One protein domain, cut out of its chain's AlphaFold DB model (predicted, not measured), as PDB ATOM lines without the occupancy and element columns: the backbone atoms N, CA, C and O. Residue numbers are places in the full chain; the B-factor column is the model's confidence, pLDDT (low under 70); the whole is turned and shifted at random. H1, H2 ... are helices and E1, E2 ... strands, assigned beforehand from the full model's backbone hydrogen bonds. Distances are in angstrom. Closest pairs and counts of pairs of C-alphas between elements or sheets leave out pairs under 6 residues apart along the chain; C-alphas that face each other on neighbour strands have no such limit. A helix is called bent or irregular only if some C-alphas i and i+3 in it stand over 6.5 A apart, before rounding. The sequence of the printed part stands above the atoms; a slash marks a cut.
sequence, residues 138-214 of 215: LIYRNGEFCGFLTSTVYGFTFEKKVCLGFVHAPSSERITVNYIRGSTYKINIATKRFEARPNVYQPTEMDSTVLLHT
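This is residues 138 to 214 of the 215 residues of the protein "Hypothetical protein" of Adineta steineri (UniProt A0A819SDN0). The domain is a small closed barrel of six strands, with the long, bent strand E2 in its wall and the short helix H1 outside it. Its greatest length runs from the turn between E2 and E3 to the link between E3 and H1. The printed part has 77 residues, with E1 E2 E3 H1 E4 E5 E6 along the chain, mostly strand; the mixed ring runs E1 E2 E3 E6 E5 E4 and back to E1. It is compact, with a radius of gyration of the C-alphas of 12.0 A and spans of 37 by 29 by 19 A.

E1, residues 138 to 141, E2, residues 144 to 155, and E3, residues 160 to 167, form a meander, each strand the antiparallel neighbour of the one before. Within hydrogen-bond range are N 139 and O 147, 2.8 A, and N 162 and O 153, 2.8 A. E2 bends by 73 degrees at residue 150. E6, residues 209 to 213, is parallel to E3, with N 211 and O 163 at 2.8 A. E5, residues 192 to 199, is staggered: residues 197 to 199 pair with E6, parallel, N 199 and O 210 at 2.8 A, and residues 192 to 196 with E4, residues 185 to 189, in an antiparallel hairpin, N 187 and O 194 at 2.8 A. E4 and E1, antiparallel, close the barrel, with N 186 and O 140 at 2.8 A. H1, residues 177 to 181, is on the barrel, outside it; the closest C-alphas of H1 and E5, Arg 181 and Pro 198, are 6.5 A apart. Its O i to N i+4 pair is within hydrogen-bond range.

E1 begins at C-alpha 138 (4.244, -38.152, 38.391). E2 measures 27.2 A, E5 21.7 A and E3 20.8 A. E6 ends at C-alpha 213 (-10.499, -35.511, 38.551).

The C-alphas farthest apart, Thr 157 and Ser 172, are 37.7 A apart. The printed part has no cut and no long link. Confidence is under 70 at residues 150 to 160, 170 to 173 and 201 to 214.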
ATOM      1  N   LEU A 138       4.712 -37.239  37.355       85.69
ATOM      2  CA  LEU A 138       4.244 -38.152  38.391       85.69
ATOM      3  C   LEU A 138       3.745 -37.393  39.623       85.69
ATOM      4  O   LEU A 138       4.450 -36.553  40.196       85.69
ATOM      5  N   ILE A 139       2.548 -37.756  40.075       86.44
ATOM      6  CA  ILE A 139       1.941 -37.263  41.307       86.44
ATOM      7  C   ILE A 139       2.266 -38.247  42.428       86.44
ATOM      8  O   ILE A 139       1.951 -39.438  42.349       86.44
ATOM      9  N   TYR A 140       2.853 -37.734  43.500       86.25
ATOM     10  CA  TYR A 140       3.111 -38.471  44.725       86.25
ATOM     11  C   TYR A 140       2.199 -37.972  45.840       86.25
ATOM     12  O   TYR A 140       2.140 -36.769  46.091       86.25
ATOM     13  N   ARG A 141       1.546 -38.894  46.545       86.75
ATOM     14  CA  ARG A 141       0.739 -38.631  47.739       86.75
ATOM     15  C   ARG A 141       1.404 -39.305  48.929       86.75
ATOM     16  O   ARG A 141       1.670 -40.500  48.883       86.75
ATOM     17  N   ASN A 142       1.696 -38.548  49.984       88.31
ATOM     18  CA  ASN A 142       2.375 -39.047  51.191       88.31
ATOM     19  C   ASN A 142       3.680 -39.825  50.894       88.31
ATOM     20  O   ASN A 142       4.058 -40.727  51.631       88.31
ATOM     21  N   GLY A 143       4.375 -39.468  49.808       86.00
ATOM     22  CA  GLY A 143       5.622 -40.109  49.375       86.00
ATOM     23  C   GLY A 143       5.460 -41.272  48.391       86.00
ATOM     24  O   GLY A 143       6.449 -41.638  47.755       86.00
ATOM     25  N   GLU A 144       4.246 -41.783  48.191       87.62
ATOM     26  CA  GLU A 144       3.949 -42.885  47.271       87.62
ATOM     27  C   GLU A 144       3.393 -42.381  45.941       87.62
ATOM     28  O   GLU A 144       2.703 -41.363  45.882       87.62
ATOM     29  N   PHE A 145       3.703 -43.086  44.853       87.19
ATOM     30  CA  PHE A 145       3.155 -42.770  43.539       87.19
ATOM     31  C   PHE A 145       1.640 -42.993  43.534       87.19
ATOM     32  O   PHE A 145       1.166 -44.050  43.939       87.19
ATOM     33  N   CYS A 146       0.889 -42.005  43.055       84.75
ATOM     34  CA  CYS A 146      -0.570 -42.062  43.051       84.75
ATOM     35  C   CYS A 146      -1.208 -41.617  41.732       84.75
ATOM     36  O   CYS A 146      -2.425 -41.676  41.614       84.75
ATOM     37  N   GLY A 147      -0.443 -41.194  40.723       84.38
ATOM     38  CA  GLY A 147      -1.026 -40.839  39.433       84.38
ATOM     39  C   GLY A 147      -0.173 -39.913  38.584       84.38
ATOM     40  O   GLY A 147       1.024 -39.763  38.820       84.38
ATOM     41  N   PHE A 148      -0.796 -39.303  37.581       80.94
ATOM     42  CA  PHE A 148      -0.108 -38.522  36.557       80.94
ATOM     43  C   PHE A 148      -0.852 -37.230  36.222       80.94
ATOM     44  O   PHE A 148      -2.086 -37.165  36.260       80.94
ATOM     45  N   LEU A 149      -0.085 -36.197  35.879       75.69
ATOM     46  CA  LEU A 149      -0.614 -34.961  35.317       75.69
ATOM     47  C   LEU A 149      -1.040 -35.166  33.861       75.69
ATOM     48  O   LEU A 149      -0.344 -35.815  33.082       75.69
ATOM     49  N   THR A 150      -2.168 -34.569  33.488       68.75
ATOM     50  CA  THR A 150      -2.723 -34.601  32.126       68.75
ATOM     51  C   THR A 150      -2.579 -33.271  31.410       68.75
ATOM     52  O   THR A 150      -2.478 -33.216  30.187       68.75
ATOM     53  N   SER A 151      -2.622 -32.169  32.149       67.56
ATOM     54  CA  SER A 151      -2.541 -30.827  31.586       67.56
ATOM     55  C   SER A 151      -1.957 -29.882  32.615       67.56
ATOM     56  O   SER A 151      -2.222 -29.999  33.807       67.56
ATOM     57  N   THR A 152      -1.148 -28.935  32.160       66.56
ATOM     58  CA  THR A 152      -0.568 -27.901  33.015       66.56
ATOM     59  C   THR A 152      -0.645 -26.571  32.292       66.56
ATOM     60  O   THR A 152      -0.352 -26.491  31.099       66.56
ATOM     61  N   VAL A 153      -1.013 -25.527  33.022       66.31
ATOM     62  CA  VAL A 153      -1.040 -24.147  32.546       66.31
ATOM     63  C   VAL A 153      -0.408 -23.244  33.599       66.31
ATOM     64  O   VAL A 153      -0.416 -23.550  34.791       66.31
ATOM     65  N   TYR A 154       0.176 -22.131  33.174       65.06
ATOM     66  CA  TYR A 154       0.590 -21.088  34.103       65.06
ATOM     67  C   TYR A 154      -0.560 -20.094  34.293       65.06
ATOM     68  O   TYR A 154      -1.002 -19.471  33.328       65.06
ATOM     69  N   GLY A 155      -1.064 -19.974  35.520       60.59
ATOM     70  CA  GLY A 155      -2.086 -18.994  35.869       60.59
ATOM     71  C   GLY A 155      -1.427 -17.663  36.203       60.59
ATOM     72  O   GLY A 155      -0.836 -17.537  37.273       60.59
ATOM     73  N   PHE A 156      -1.534 -16.680  35.307       59.03
ATOM     74  CA  PHE A 156      -0.911 -15.364  35.484       59.03
ATOM     75  C   PHE A 156      -1.502 -14.592  36.668       59.03
ATOM     76  O   PHE A 156      -0.736 -14.037  37.445       59.03
ATOM     77  N   THR A 157      -2.822 -14.656  36.888       56.91
ATOM     78  CA  THR A 157      -3.466 -14.064  38.081       56.91
ATOM     79  C   THR A 157      -2.886 -14.578  39.403       56.91
ATOM     80  O   THR A 157      -2.834 -13.848  40.389       56.91
ATOM     81  N   PHE A 158      -2.448 -15.837  39.444       61.94
ATOM     82  CA  PHE A 158      -1.931 -16.465  40.662       61.94
ATOM     83  C   PHE A 158      -0.403 -16.540  40.696       61.94
ATOM     84  O   PHE A 158       0.145 -17.054  41.668       61.94
ATOM     85  N   GLU A 159       0.264 -16.117  39.617       66.56
ATOM     86  CA  GLU A 159       1.699 -16.289  39.364       66.56
ATOM     87  C   GLU A 159       2.214 -17.720  39.633       66.56
ATOM     88  O   GLU A 159       3.374 -17.950  39.994       66.56
ATOM     89  N   LYS A 160       1.352 -18.725  39.436       67.25
ATOM     90  CA  LYS A 160       1.603 -20.126  39.805       67.25
ATOM     91  C   LYS A 160       1.229 -21.079  38.673       67.25
ATOM     92  O   LYS A 160       0.347 -20.813  37.860       67.25
ATOM     93  N   LYS A 161       1.889 -22.242  38.641       70.00
ATOM     94  CA  LYS A 161       1.481 -23.356  37.773       70.00
ATOM     95  C   LYS A 161       0.232 -24.014  38.350       70.00
ATOM     96  O   LYS A 161       0.208 -24.368  39.529       70.00
ATOM     97  N   VAL A 162      -0.772 -24.175  37.502       72.50
ATOM     98  CA  VAL A 162      -2.004 -24.903  37.780       72.50
ATOM     99  C   VAL A 162      -1.978 -26.168  36.939       72.50
ATOM    100  O   VAL A 162      -1.776 -26.113  35.724       72.50
ATOM    101  N   CYS A 163      -2.167 -27.311  37.588       72.81
ATOM    102  CA  CYS A 163      -2.103 -28.605  36.925       72.81
ATOM    103  C   CYS A 163      -3.424 -29.354  37.090       72.81
ATOM    104  O   CYS A 163      -4.085 -29.242  38.117       72.81
ATOM    105  N   LEU A 164      -3.788 -30.146  36.093       74.81
ATOM    106  CA  LEU A 164      -4.856 -31.133  36.155       74.81
ATOM    107  C   LEU A 164      -4.211 -32.518  36.117       74.81
ATOM    108  O   LEU A 164      -3.276 -32.744  35.344       74.81
ATOM    109  N   GLY A 165      -4.690 -33.437  36.946       75.75
ATOM    110  CA  GLY A 165      -4.171 -34.800  36.977       75.75
ATOM    111  C   GLY A 165      -5.155 -35.810  37.546       75.75
ATOM    112  O   GLY A 165      -6.101 -35.454  38.252       75.75
ATOM    113  N   PHE A 166      -4.911 -37.078  37.229       79.12
ATOM    114  CA  PHE A 166      -5.662 -38.207  37.768       79.12
ATOM    115  C   PHE A 166      -4.915 -38.799  38.956       79.12
ATOM    116  O   PHE A 166      -3.704 -39.009  38.882       79.12
ATOM    117  N   VAL A 167      -5.641 -39.089  40.033       80.88
ATOM    118  CA  VAL A 167      -5.113 -39.768  41.222       80.88
ATOM    119  C   VAL A 167      -5.874 -41.069  41.432       80.88
ATOM    120  O   VAL A 167      -7.095 -41.106  41.324       80.88
ATOM    121  N   HIS A 168      -5.134 -42.120  41.759       80.00
ATOM    122  CA  HIS A 168      -5.622 -43.464  42.017       80.00
ATOM    123  C   HIS A 168      -5.456 -43.791  43.503       80.00
ATOM    124  O   HIS A 168      -4.483 -43.378  44.146       80.00
ATOM    125  N   ALA A 169      -6.415 -44.531  44.055       76.06
ATOM    126  CA  ALA A 169      -6.288 -45.126  45.377       76.06
ATOM    127  C   ALA A 169      -5.561 -46.487  45.272       76.06
ATOM    128  O   ALA A 169      -5.753 -47.190  44.280       76.06
ATOM    129  N   PRO A 170      -4.748 -46.888  46.269       66.81
ATOM    130  CA  PRO A 170      -4.046 -48.183  46.276       66.81
ATOM    131  C   PRO A 170      -4.967 -49.416  46.338       66.81
ATOM    132  O   PRO A 170      -4.526 -50.537  46.109       66.81
ATOM    133  N   SER A 171      -6.237 -49.215  46.678       66.19
ATOM    134  CA  SER A 171      -7.279 -50.229  46.834       66.19
ATOM    135  C   SER A 171      -8.534 -49.732  46.118       66.19
ATOM    136  O   SER A 171      -8.664 -48.527  45.900       66.19
ATOM    137  N   SER A 172      -9.490 -50.613  45.816       60.91
ATOM    138  CA  SER A 172     -10.827 -50.296  45.274       60.91
ATOM    139  C   SER A 172     -11.687 -49.388  46.183       60.91
ATOM    140  O   SER A 172     -12.912 -49.347  46.059       60.91
ATOM    141  N   GLU A 173     -11.071 -48.684  47.132       67.06
ATOM    142  CA  GLU A 173     -11.678 -47.670  47.973       67.06
ATOM    143  C   GLU A 173     -12.099 -46.453  47.156       67.06
ATOM    144  O   GLU A 173     -11.385 -45.935  46.295       67.06
ATOM    145  N   ARG A 174     -13.287 -45.954  47.485       71.75
ATOM    146  CA  ARG A 174     -13.834 -44.755  46.873       71.75
ATOM    147  C   ARG A 174     -13.013 -43.538  47.296       71.75
ATOM    148  O   ARG A 174     -12.922 -43.222  48.483       71.75
ATOM    149  N   ILE A 175     -12.492 -42.800  46.320       77.56
ATOM    150  CA  ILE A 175     -11.821 -41.519  46.561       77.56
ATOM    151  C   ILE A 175     -12.858 -40.514  47.082       77.56
ATOM    152  O   ILE A 175     -13.823 -40.176  46.398       77.56
ATOM    153  N   THR A 176     -12.670 -40.041  48.315       81.31
ATOM    154  CA  THR A 176     -13.520 -39.017  48.944       81.31
ATOM    155  C   THR A 176     -12.835 -37.649  48.954       81.31
ATOM    156  O   THR A 176     -11.616 -37.541  48.840       81.31
ATOM    157  N   VAL A 177     -13.596 -36.569  49.159       78.69
ATOM    158  CA  VAL A 177     -13.026 -35.214  49.324       78.69
ATOM    159  C   VAL A 177     -12.015 -35.168  50.480       78.69
ATOM    160  O   VAL A 177     -10.974 -34.522  50.369       78.69
ATOM    161  N   ASN A 178     -12.285 -35.899  51.565       80.69
ATOM    162  CA  ASN A 178     -11.383 -35.993  52.714       80.69
ATOM    163  C   ASN A 178     -10.099 -36.760  52.378       80.69
ATOM    164  O   ASN A 178      -9.027 -36.369  52.834       80.69
ATOM    165  N   TYR A 179     -10.187 -37.796  51.535       81.31
ATOM    166  CA  TYR A 179      -9.014 -38.514  51.028       81.31
ATOM    167  C   TYR A 179      -8.066 -37.585  50.256       81.31
ATOM    168  O   TYR A 179      -6.845 -37.699  50.388       81.31
ATOM    169  N   ILE A 180      -8.638 -36.652  49.487       81.62
ATOM    170  CA  ILE A 180      -7.893 -35.661  48.707       81.62
ATOM    171  C   ILE A 180      -7.307 -34.561  49.605       81.62
ATOM    172  O   ILE A 180      -6.131 -34.241  49.493       81.62
ATOM    173  N   ARG A 181      -8.096 -33.963  50.505       81.69
ATOM    174  CA  ARG A 181      -7.641 -32.811  51.311       81.69
ATOM    175  C   ARG A 181      -6.729 -33.187  52.480       81.69
ATOM    176  O   ARG A 181      -5.891 -32.384  52.872       81.69
ATOM    177  N   GLY A 182      -6.873 -34.387  53.039       80.25
ATOM    178  CA  GLY A 182      -6.127 -34.839  54.219       80.25
ATOM    179  C   GLY A 182      -4.737 -35.399  53.916       80.25
ATOM    180  O   GLY A 182      -4.274 -36.291  54.622       80.25
ATOM    181  N   SER A 183      -4.090 -35.002  52.820       82.31
ATOM    182  CA  SER A 183      -2.826 -35.611  52.389       82.31
ATOM    183  C   SER A 183      -1.878 -34.617  51.750       82.31
ATOM    184  O   SER A 183      -2.278 -33.569  51.249       82.31
ATOM    185  N   THR A 184      -0.595 -34.967  51.775       87.94
ATOM    186  CA  THR A 184       0.466 -34.148  51.189       87.94
ATOM    187  C   THR A 184       0.737 -34.605  49.764       87.94
ATOM    188  O   THR A 184       0.884 -35.804  49.516       87.94
ATOM    189  N   TYR A 185       0.808 -33.656  48.831       87.56
ATOM    190  CA  TYR A 185       1.048 -33.941  47.421       87.56
ATOM    191  C   TYR A 185       2.363 -33.331  46.963       87.56
ATOM    192  O   TYR A 185       2.701 -32.192  47.300       87.56
ATOM    193  N   LYS A 186       3.109 -34.100  46.171       86.94
ATOM    194  CA  LYS A 186       4.309 -33.634  45.485       86.94
ATOM    195  C   LYS A 186       4.267 -34.034  44.022       86.94
ATOM    196  O   LYS A 186       3.957 -35.177  43.704       86.94
ATOM    197  N   ILE A 187       4.616 -33.107  43.145       85.94
ATOM    198  CA  ILE A 187       4.766 -33.369  41.713       85.94
ATOM    199  C   ILE A 187       6.253 -33.562  41.452       85.94
ATOM    200  O   ILE A 187       7.071 -32.720  41.834       85.94
ATOM    201  N   ASN A 188       6.611 -34.680  40.840       82.19
ATOM    202  CA  ASN A 188       7.958 -34.873  40.331       82.19
ATOM    203  C   ASN A 188       8.064 -34.138  38.999       82.19
ATOM    204  O   ASN A 188       7.270 -34.403  38.113       82.19
ATOM    205  N   ILE A 189       8.983 -33.184  38.897       79.69
ATOM    206  CA  ILE A 189       9.287 -32.448  37.674       79.69
ATOM    207  C   ILE A 189      10.786 -32.573  37.467       79.69
ATOM    208  O   ILE A 189      11.564 -32.109  38.310       79.69
ATOM    209  N   ALA A 190      11.192 -33.193  36.359       75.62
ATOM    210  CA  ALA A 190      12.602 -33.385  36.023       75.62
ATOM    211  C   ALA A 190      13.433 -33.913  37.216       75.62
ATOM    212  O   ALA A 190      14.468 -33.347  37.566       75.62
ATOM    213  N   THR A 191      12.955 -34.980  37.871       76.88
ATOM    214  CA  THR A 191      13.563 -35.651  39.045       76.88
ATOM    215  C   THR A 191      13.544 -34.870  40.366       76.88
ATOM    216  O   THR A 191      14.001 -35.382  41.390       76.88
ATOM    217  N   LYS A 192      12.973 -33.662  40.393       78.31
ATOM    218  CA  LYS A 192      12.795 -32.862  41.613       78.31
ATOM    219  C   LYS A 192      11.339 -32.877  42.059       78.31
ATOM    220  O   LYS A 192      10.430 -32.706  41.257       78.31
ATOM    221  N   ARG A 193      11.108 -33.059  43.360       81.06
ATOM    222  CA  ARG A 193       9.759 -33.089  43.946       81.06
ATOM    223  C   ARG A 193       9.358 -31.702  44.441       81.06
ATOM    224  O   ARG A 193       9.965 -31.195  45.381       81.06
ATOM    225  N   PHE A 194       8.320 -31.132  43.842       83.31
ATOM    226  CA  PHE A 194       7.739 -29.839  44.209       83.31
ATOM    227  C   PHE A 194       6.438 -30.033  44.977       83.31
ATOM    228  O   PHE A 194       5.662 -30.928  44.650       83.31
ATOM    229  N   GLU A 195       6.191 -29.207  45.990       86.56
ATOM    230  CA  GLU A 195       4.947 -29.264  46.757       86.56
ATOM    231  C   GLU A 195       3.753 -28.794  45.931       86.56
ATOM    232  O   GLU A 195       3.831 -27.821  45.177       86.56
ATOM    233  N   ALA A 196       2.639 -29.499  46.093       83.00
ATOM    234  CA  ALA A 196       1.393 -29.225  45.405       83.00
ATOM    235  C   ALA A 196       0.232 -29.230  46.397       83.00
ATOM    236  O   ALA A 196       0.176 -30.074  47.295       83.00
ATOM    237  N   ARG A 197      -0.713 -28.301  46.220       82.62
ATOM    238  CA  ARG A 197      -1.959 -28.286  46.988       82.62
ATOM    239  C   ARG A 197      -3.087 -28.866  46.135       82.62
ATOM    240  O   ARG A 197      -3.298 -28.393  45.014       82.62
ATOM    241  N   PRO A 198      -3.805 -29.886  46.623       82.00
ATOM    242  CA  PRO A 198      -4.931 -30.439  45.893       82.00
ATOM    243  C   PRO A 198      -6.163 -29.537  46.046       82.00
ATOM    244  O   PRO A 198      -6.511 -29.145  47.160       82.00
ATOM    245  N   ASN A 199      -6.878 -29.273  44.952       76.69
ATOM    246  CA  ASN A 199      -8.225 -28.705  44.997       76.69
ATOM    247  C   ASN A 199      -9.209 -29.567  44.209       76.69
ATOM    248  O   ASN A 199      -8.926 -30.057  43.119       76.69
ATOM    249  N   VAL A 200     -10.393 -29.737  44.794       71.88
ATOM    250  CA  VAL A 200     -11.505 -30.497  44.198       71.88
ATOM    251  C   VAL A 200     -12.363 -29.608  43.294       71.88
ATOM    252  O   VAL A 200     -12.980 -30.083  42.350       71.88
ATOM    253  N   TYR A 201     -12.381 -28.305  43.571       66.69
ATOM    254  CA  TYR A 201     -13.131 -27.309  42.817       66.69
ATOM    255  C   TYR A 201     -12.179 -26.318  42.164       66.69
ATOM    256  O   TYR A 201     -11.014 -26.218  42.558       66.69
ATOM    257  N   GLN A 202     -12.700 -25.570  41.189       58.34
ATOM    258  CA  GLN A 202     -11.966 -24.485  40.553       58.34
ATOM    259  C   GLN A 202     -11.370 -23.557  41.627       58.34
ATOM    260  O   GLN A 202     -12.109 -23.100  42.508       58.34
ATOM    261  N   PRO A 203     -10.050 -23.303  41.591       57.78
ATOM    262  CA  PRO A 203      -9.414 -22.449  42.577       57.78
ATOM    263  C   PRO A 203      -9.986 -21.037  42.489       57.78
ATOM    264  O   PRO A 203     -10.032 -20.432  41.420       57.78
ATOM    265  N   THR A 204     -10.451 -20.544  43.631       56.53
ATOM    266  CA  THR A 204     -11.003 -19.195  43.810       56.53
ATOM    267  C   THR A 204      -9.972 -18.227  44.407       56.53
ATOM    268  O   THR A 204     -10.200 -17.025  44.377       56.53
ATOM    269  N   GLU A 205      -8.816 -18.726  44.876       52.25
ATOM    270  CA  GLU A 205      -7.733 -17.949  45.504       52.25
ATOM    271  C   GLU A 205      -6.321 -18.357  45.016       52.25
ATOM    272  O   GLU A 205      -6.145 -19.406  44.393       52.25
ATOM    273  N   MET A 206      -5.323 -17.507  45.327       43.34
ATOM    274  CA  MET A 206      -3.896 -17.505  44.925       43.34
ATOM    275  C   MET A 206      -3.046 -18.712  45.373       43.34
ATOM    276  O   MET A 206      -1.891 -18.556  45.773       43.34
ATOM    277  N   ASP A 207      -3.547 -19.937  45.272       39.16
ATOM    278  CA  ASP A 207      -2.808 -21.141  45.655       39.16
ATOM    279  C   ASP A 207      -2.447 -22.041  44.470       39.16
ATOM    280  O   ASP A 207      -3.208 -22.213  43.520       39.16
ATOM    281  N   SER A 208      -1.242 -22.624  44.522       38.81
ATOM    282  CA  SER A 208      -0.704 -23.526  43.497       38.81
ATOM    283  C   SER A 208      -1.538 -24.793  43.491       38.81
ATOM    284  O   SER A 208      -1.390 -25.663  44.350       38.81
ATOM    285  N   THR A 209      -2.455 -24.853  42.538       43.25
ATOM    286  CA  THR A 209      -3.568 -25.785  42.579       43.25
ATOM    287  C   THR A 209      -3.350 -26.941  41.619       43.25
ATOM    288  O   THR A 209      -3.159 -26.737  40.420       43.25
ATOM    289  N   VAL A 210      -3.454 -28.156  42.146       48.94
ATOM    290  CA  VAL A 210      -3.706 -29.351  41.345       48.94
ATOM    291  C   VAL A 210      -5.199 -29.639  41.391       48.94
ATOM    292  O   VAL A 210      -5.728 -29.982  42.447       48.94
ATOM    293  N   LEU A 211      -5.875 -29.488  40.256       49.22
ATOM    294  CA  LEU A 211      -7.231 -29.980  40.074       49.22
ATOM    295  C   LEU A 211      -7.163 -31.496  39.895       49.22
ATOM    296  O   LEU A 211      -6.422 -32.003  39.050       49.22
ATOM    297  N   LEU A 212      -7.902 -32.220  40.725       47.22
ATOM    298  CA  LEU A 212      -7.935 -33.677  40.697       47.22
ATOM    299  C   LEU A 212      -9.298 -34.136  40.193       47.22
ATOM    300  O   LEU A 212     -10.318 -33.846  40.818       47.22
ATOM    301  N   HIS A 213      -9.306 -34.840  39.063       32.88
ATOM    302  CA  HIS A 213     -10.499 -35.511  38.551       32.88
ATOM    303  C   HIS A 213     -10.388 -37.011  38.836       32.88
ATOM    304  O   HIS A 213      -9.298 -37.580  38.757       32.88
ATOM    305  N   THR A 214     -11.495 -37.646  39.206       30.41
ATOM    306  CA  THR A 214     -11.576 -39.092  39.455       30.41
ATOM    307  C   THR A 214     -12.310 -39.751  38.294       30.41
ATOM    308  O   THR A 214     -13.330 -39.210  37.870       30.41
TER     309      THR A 214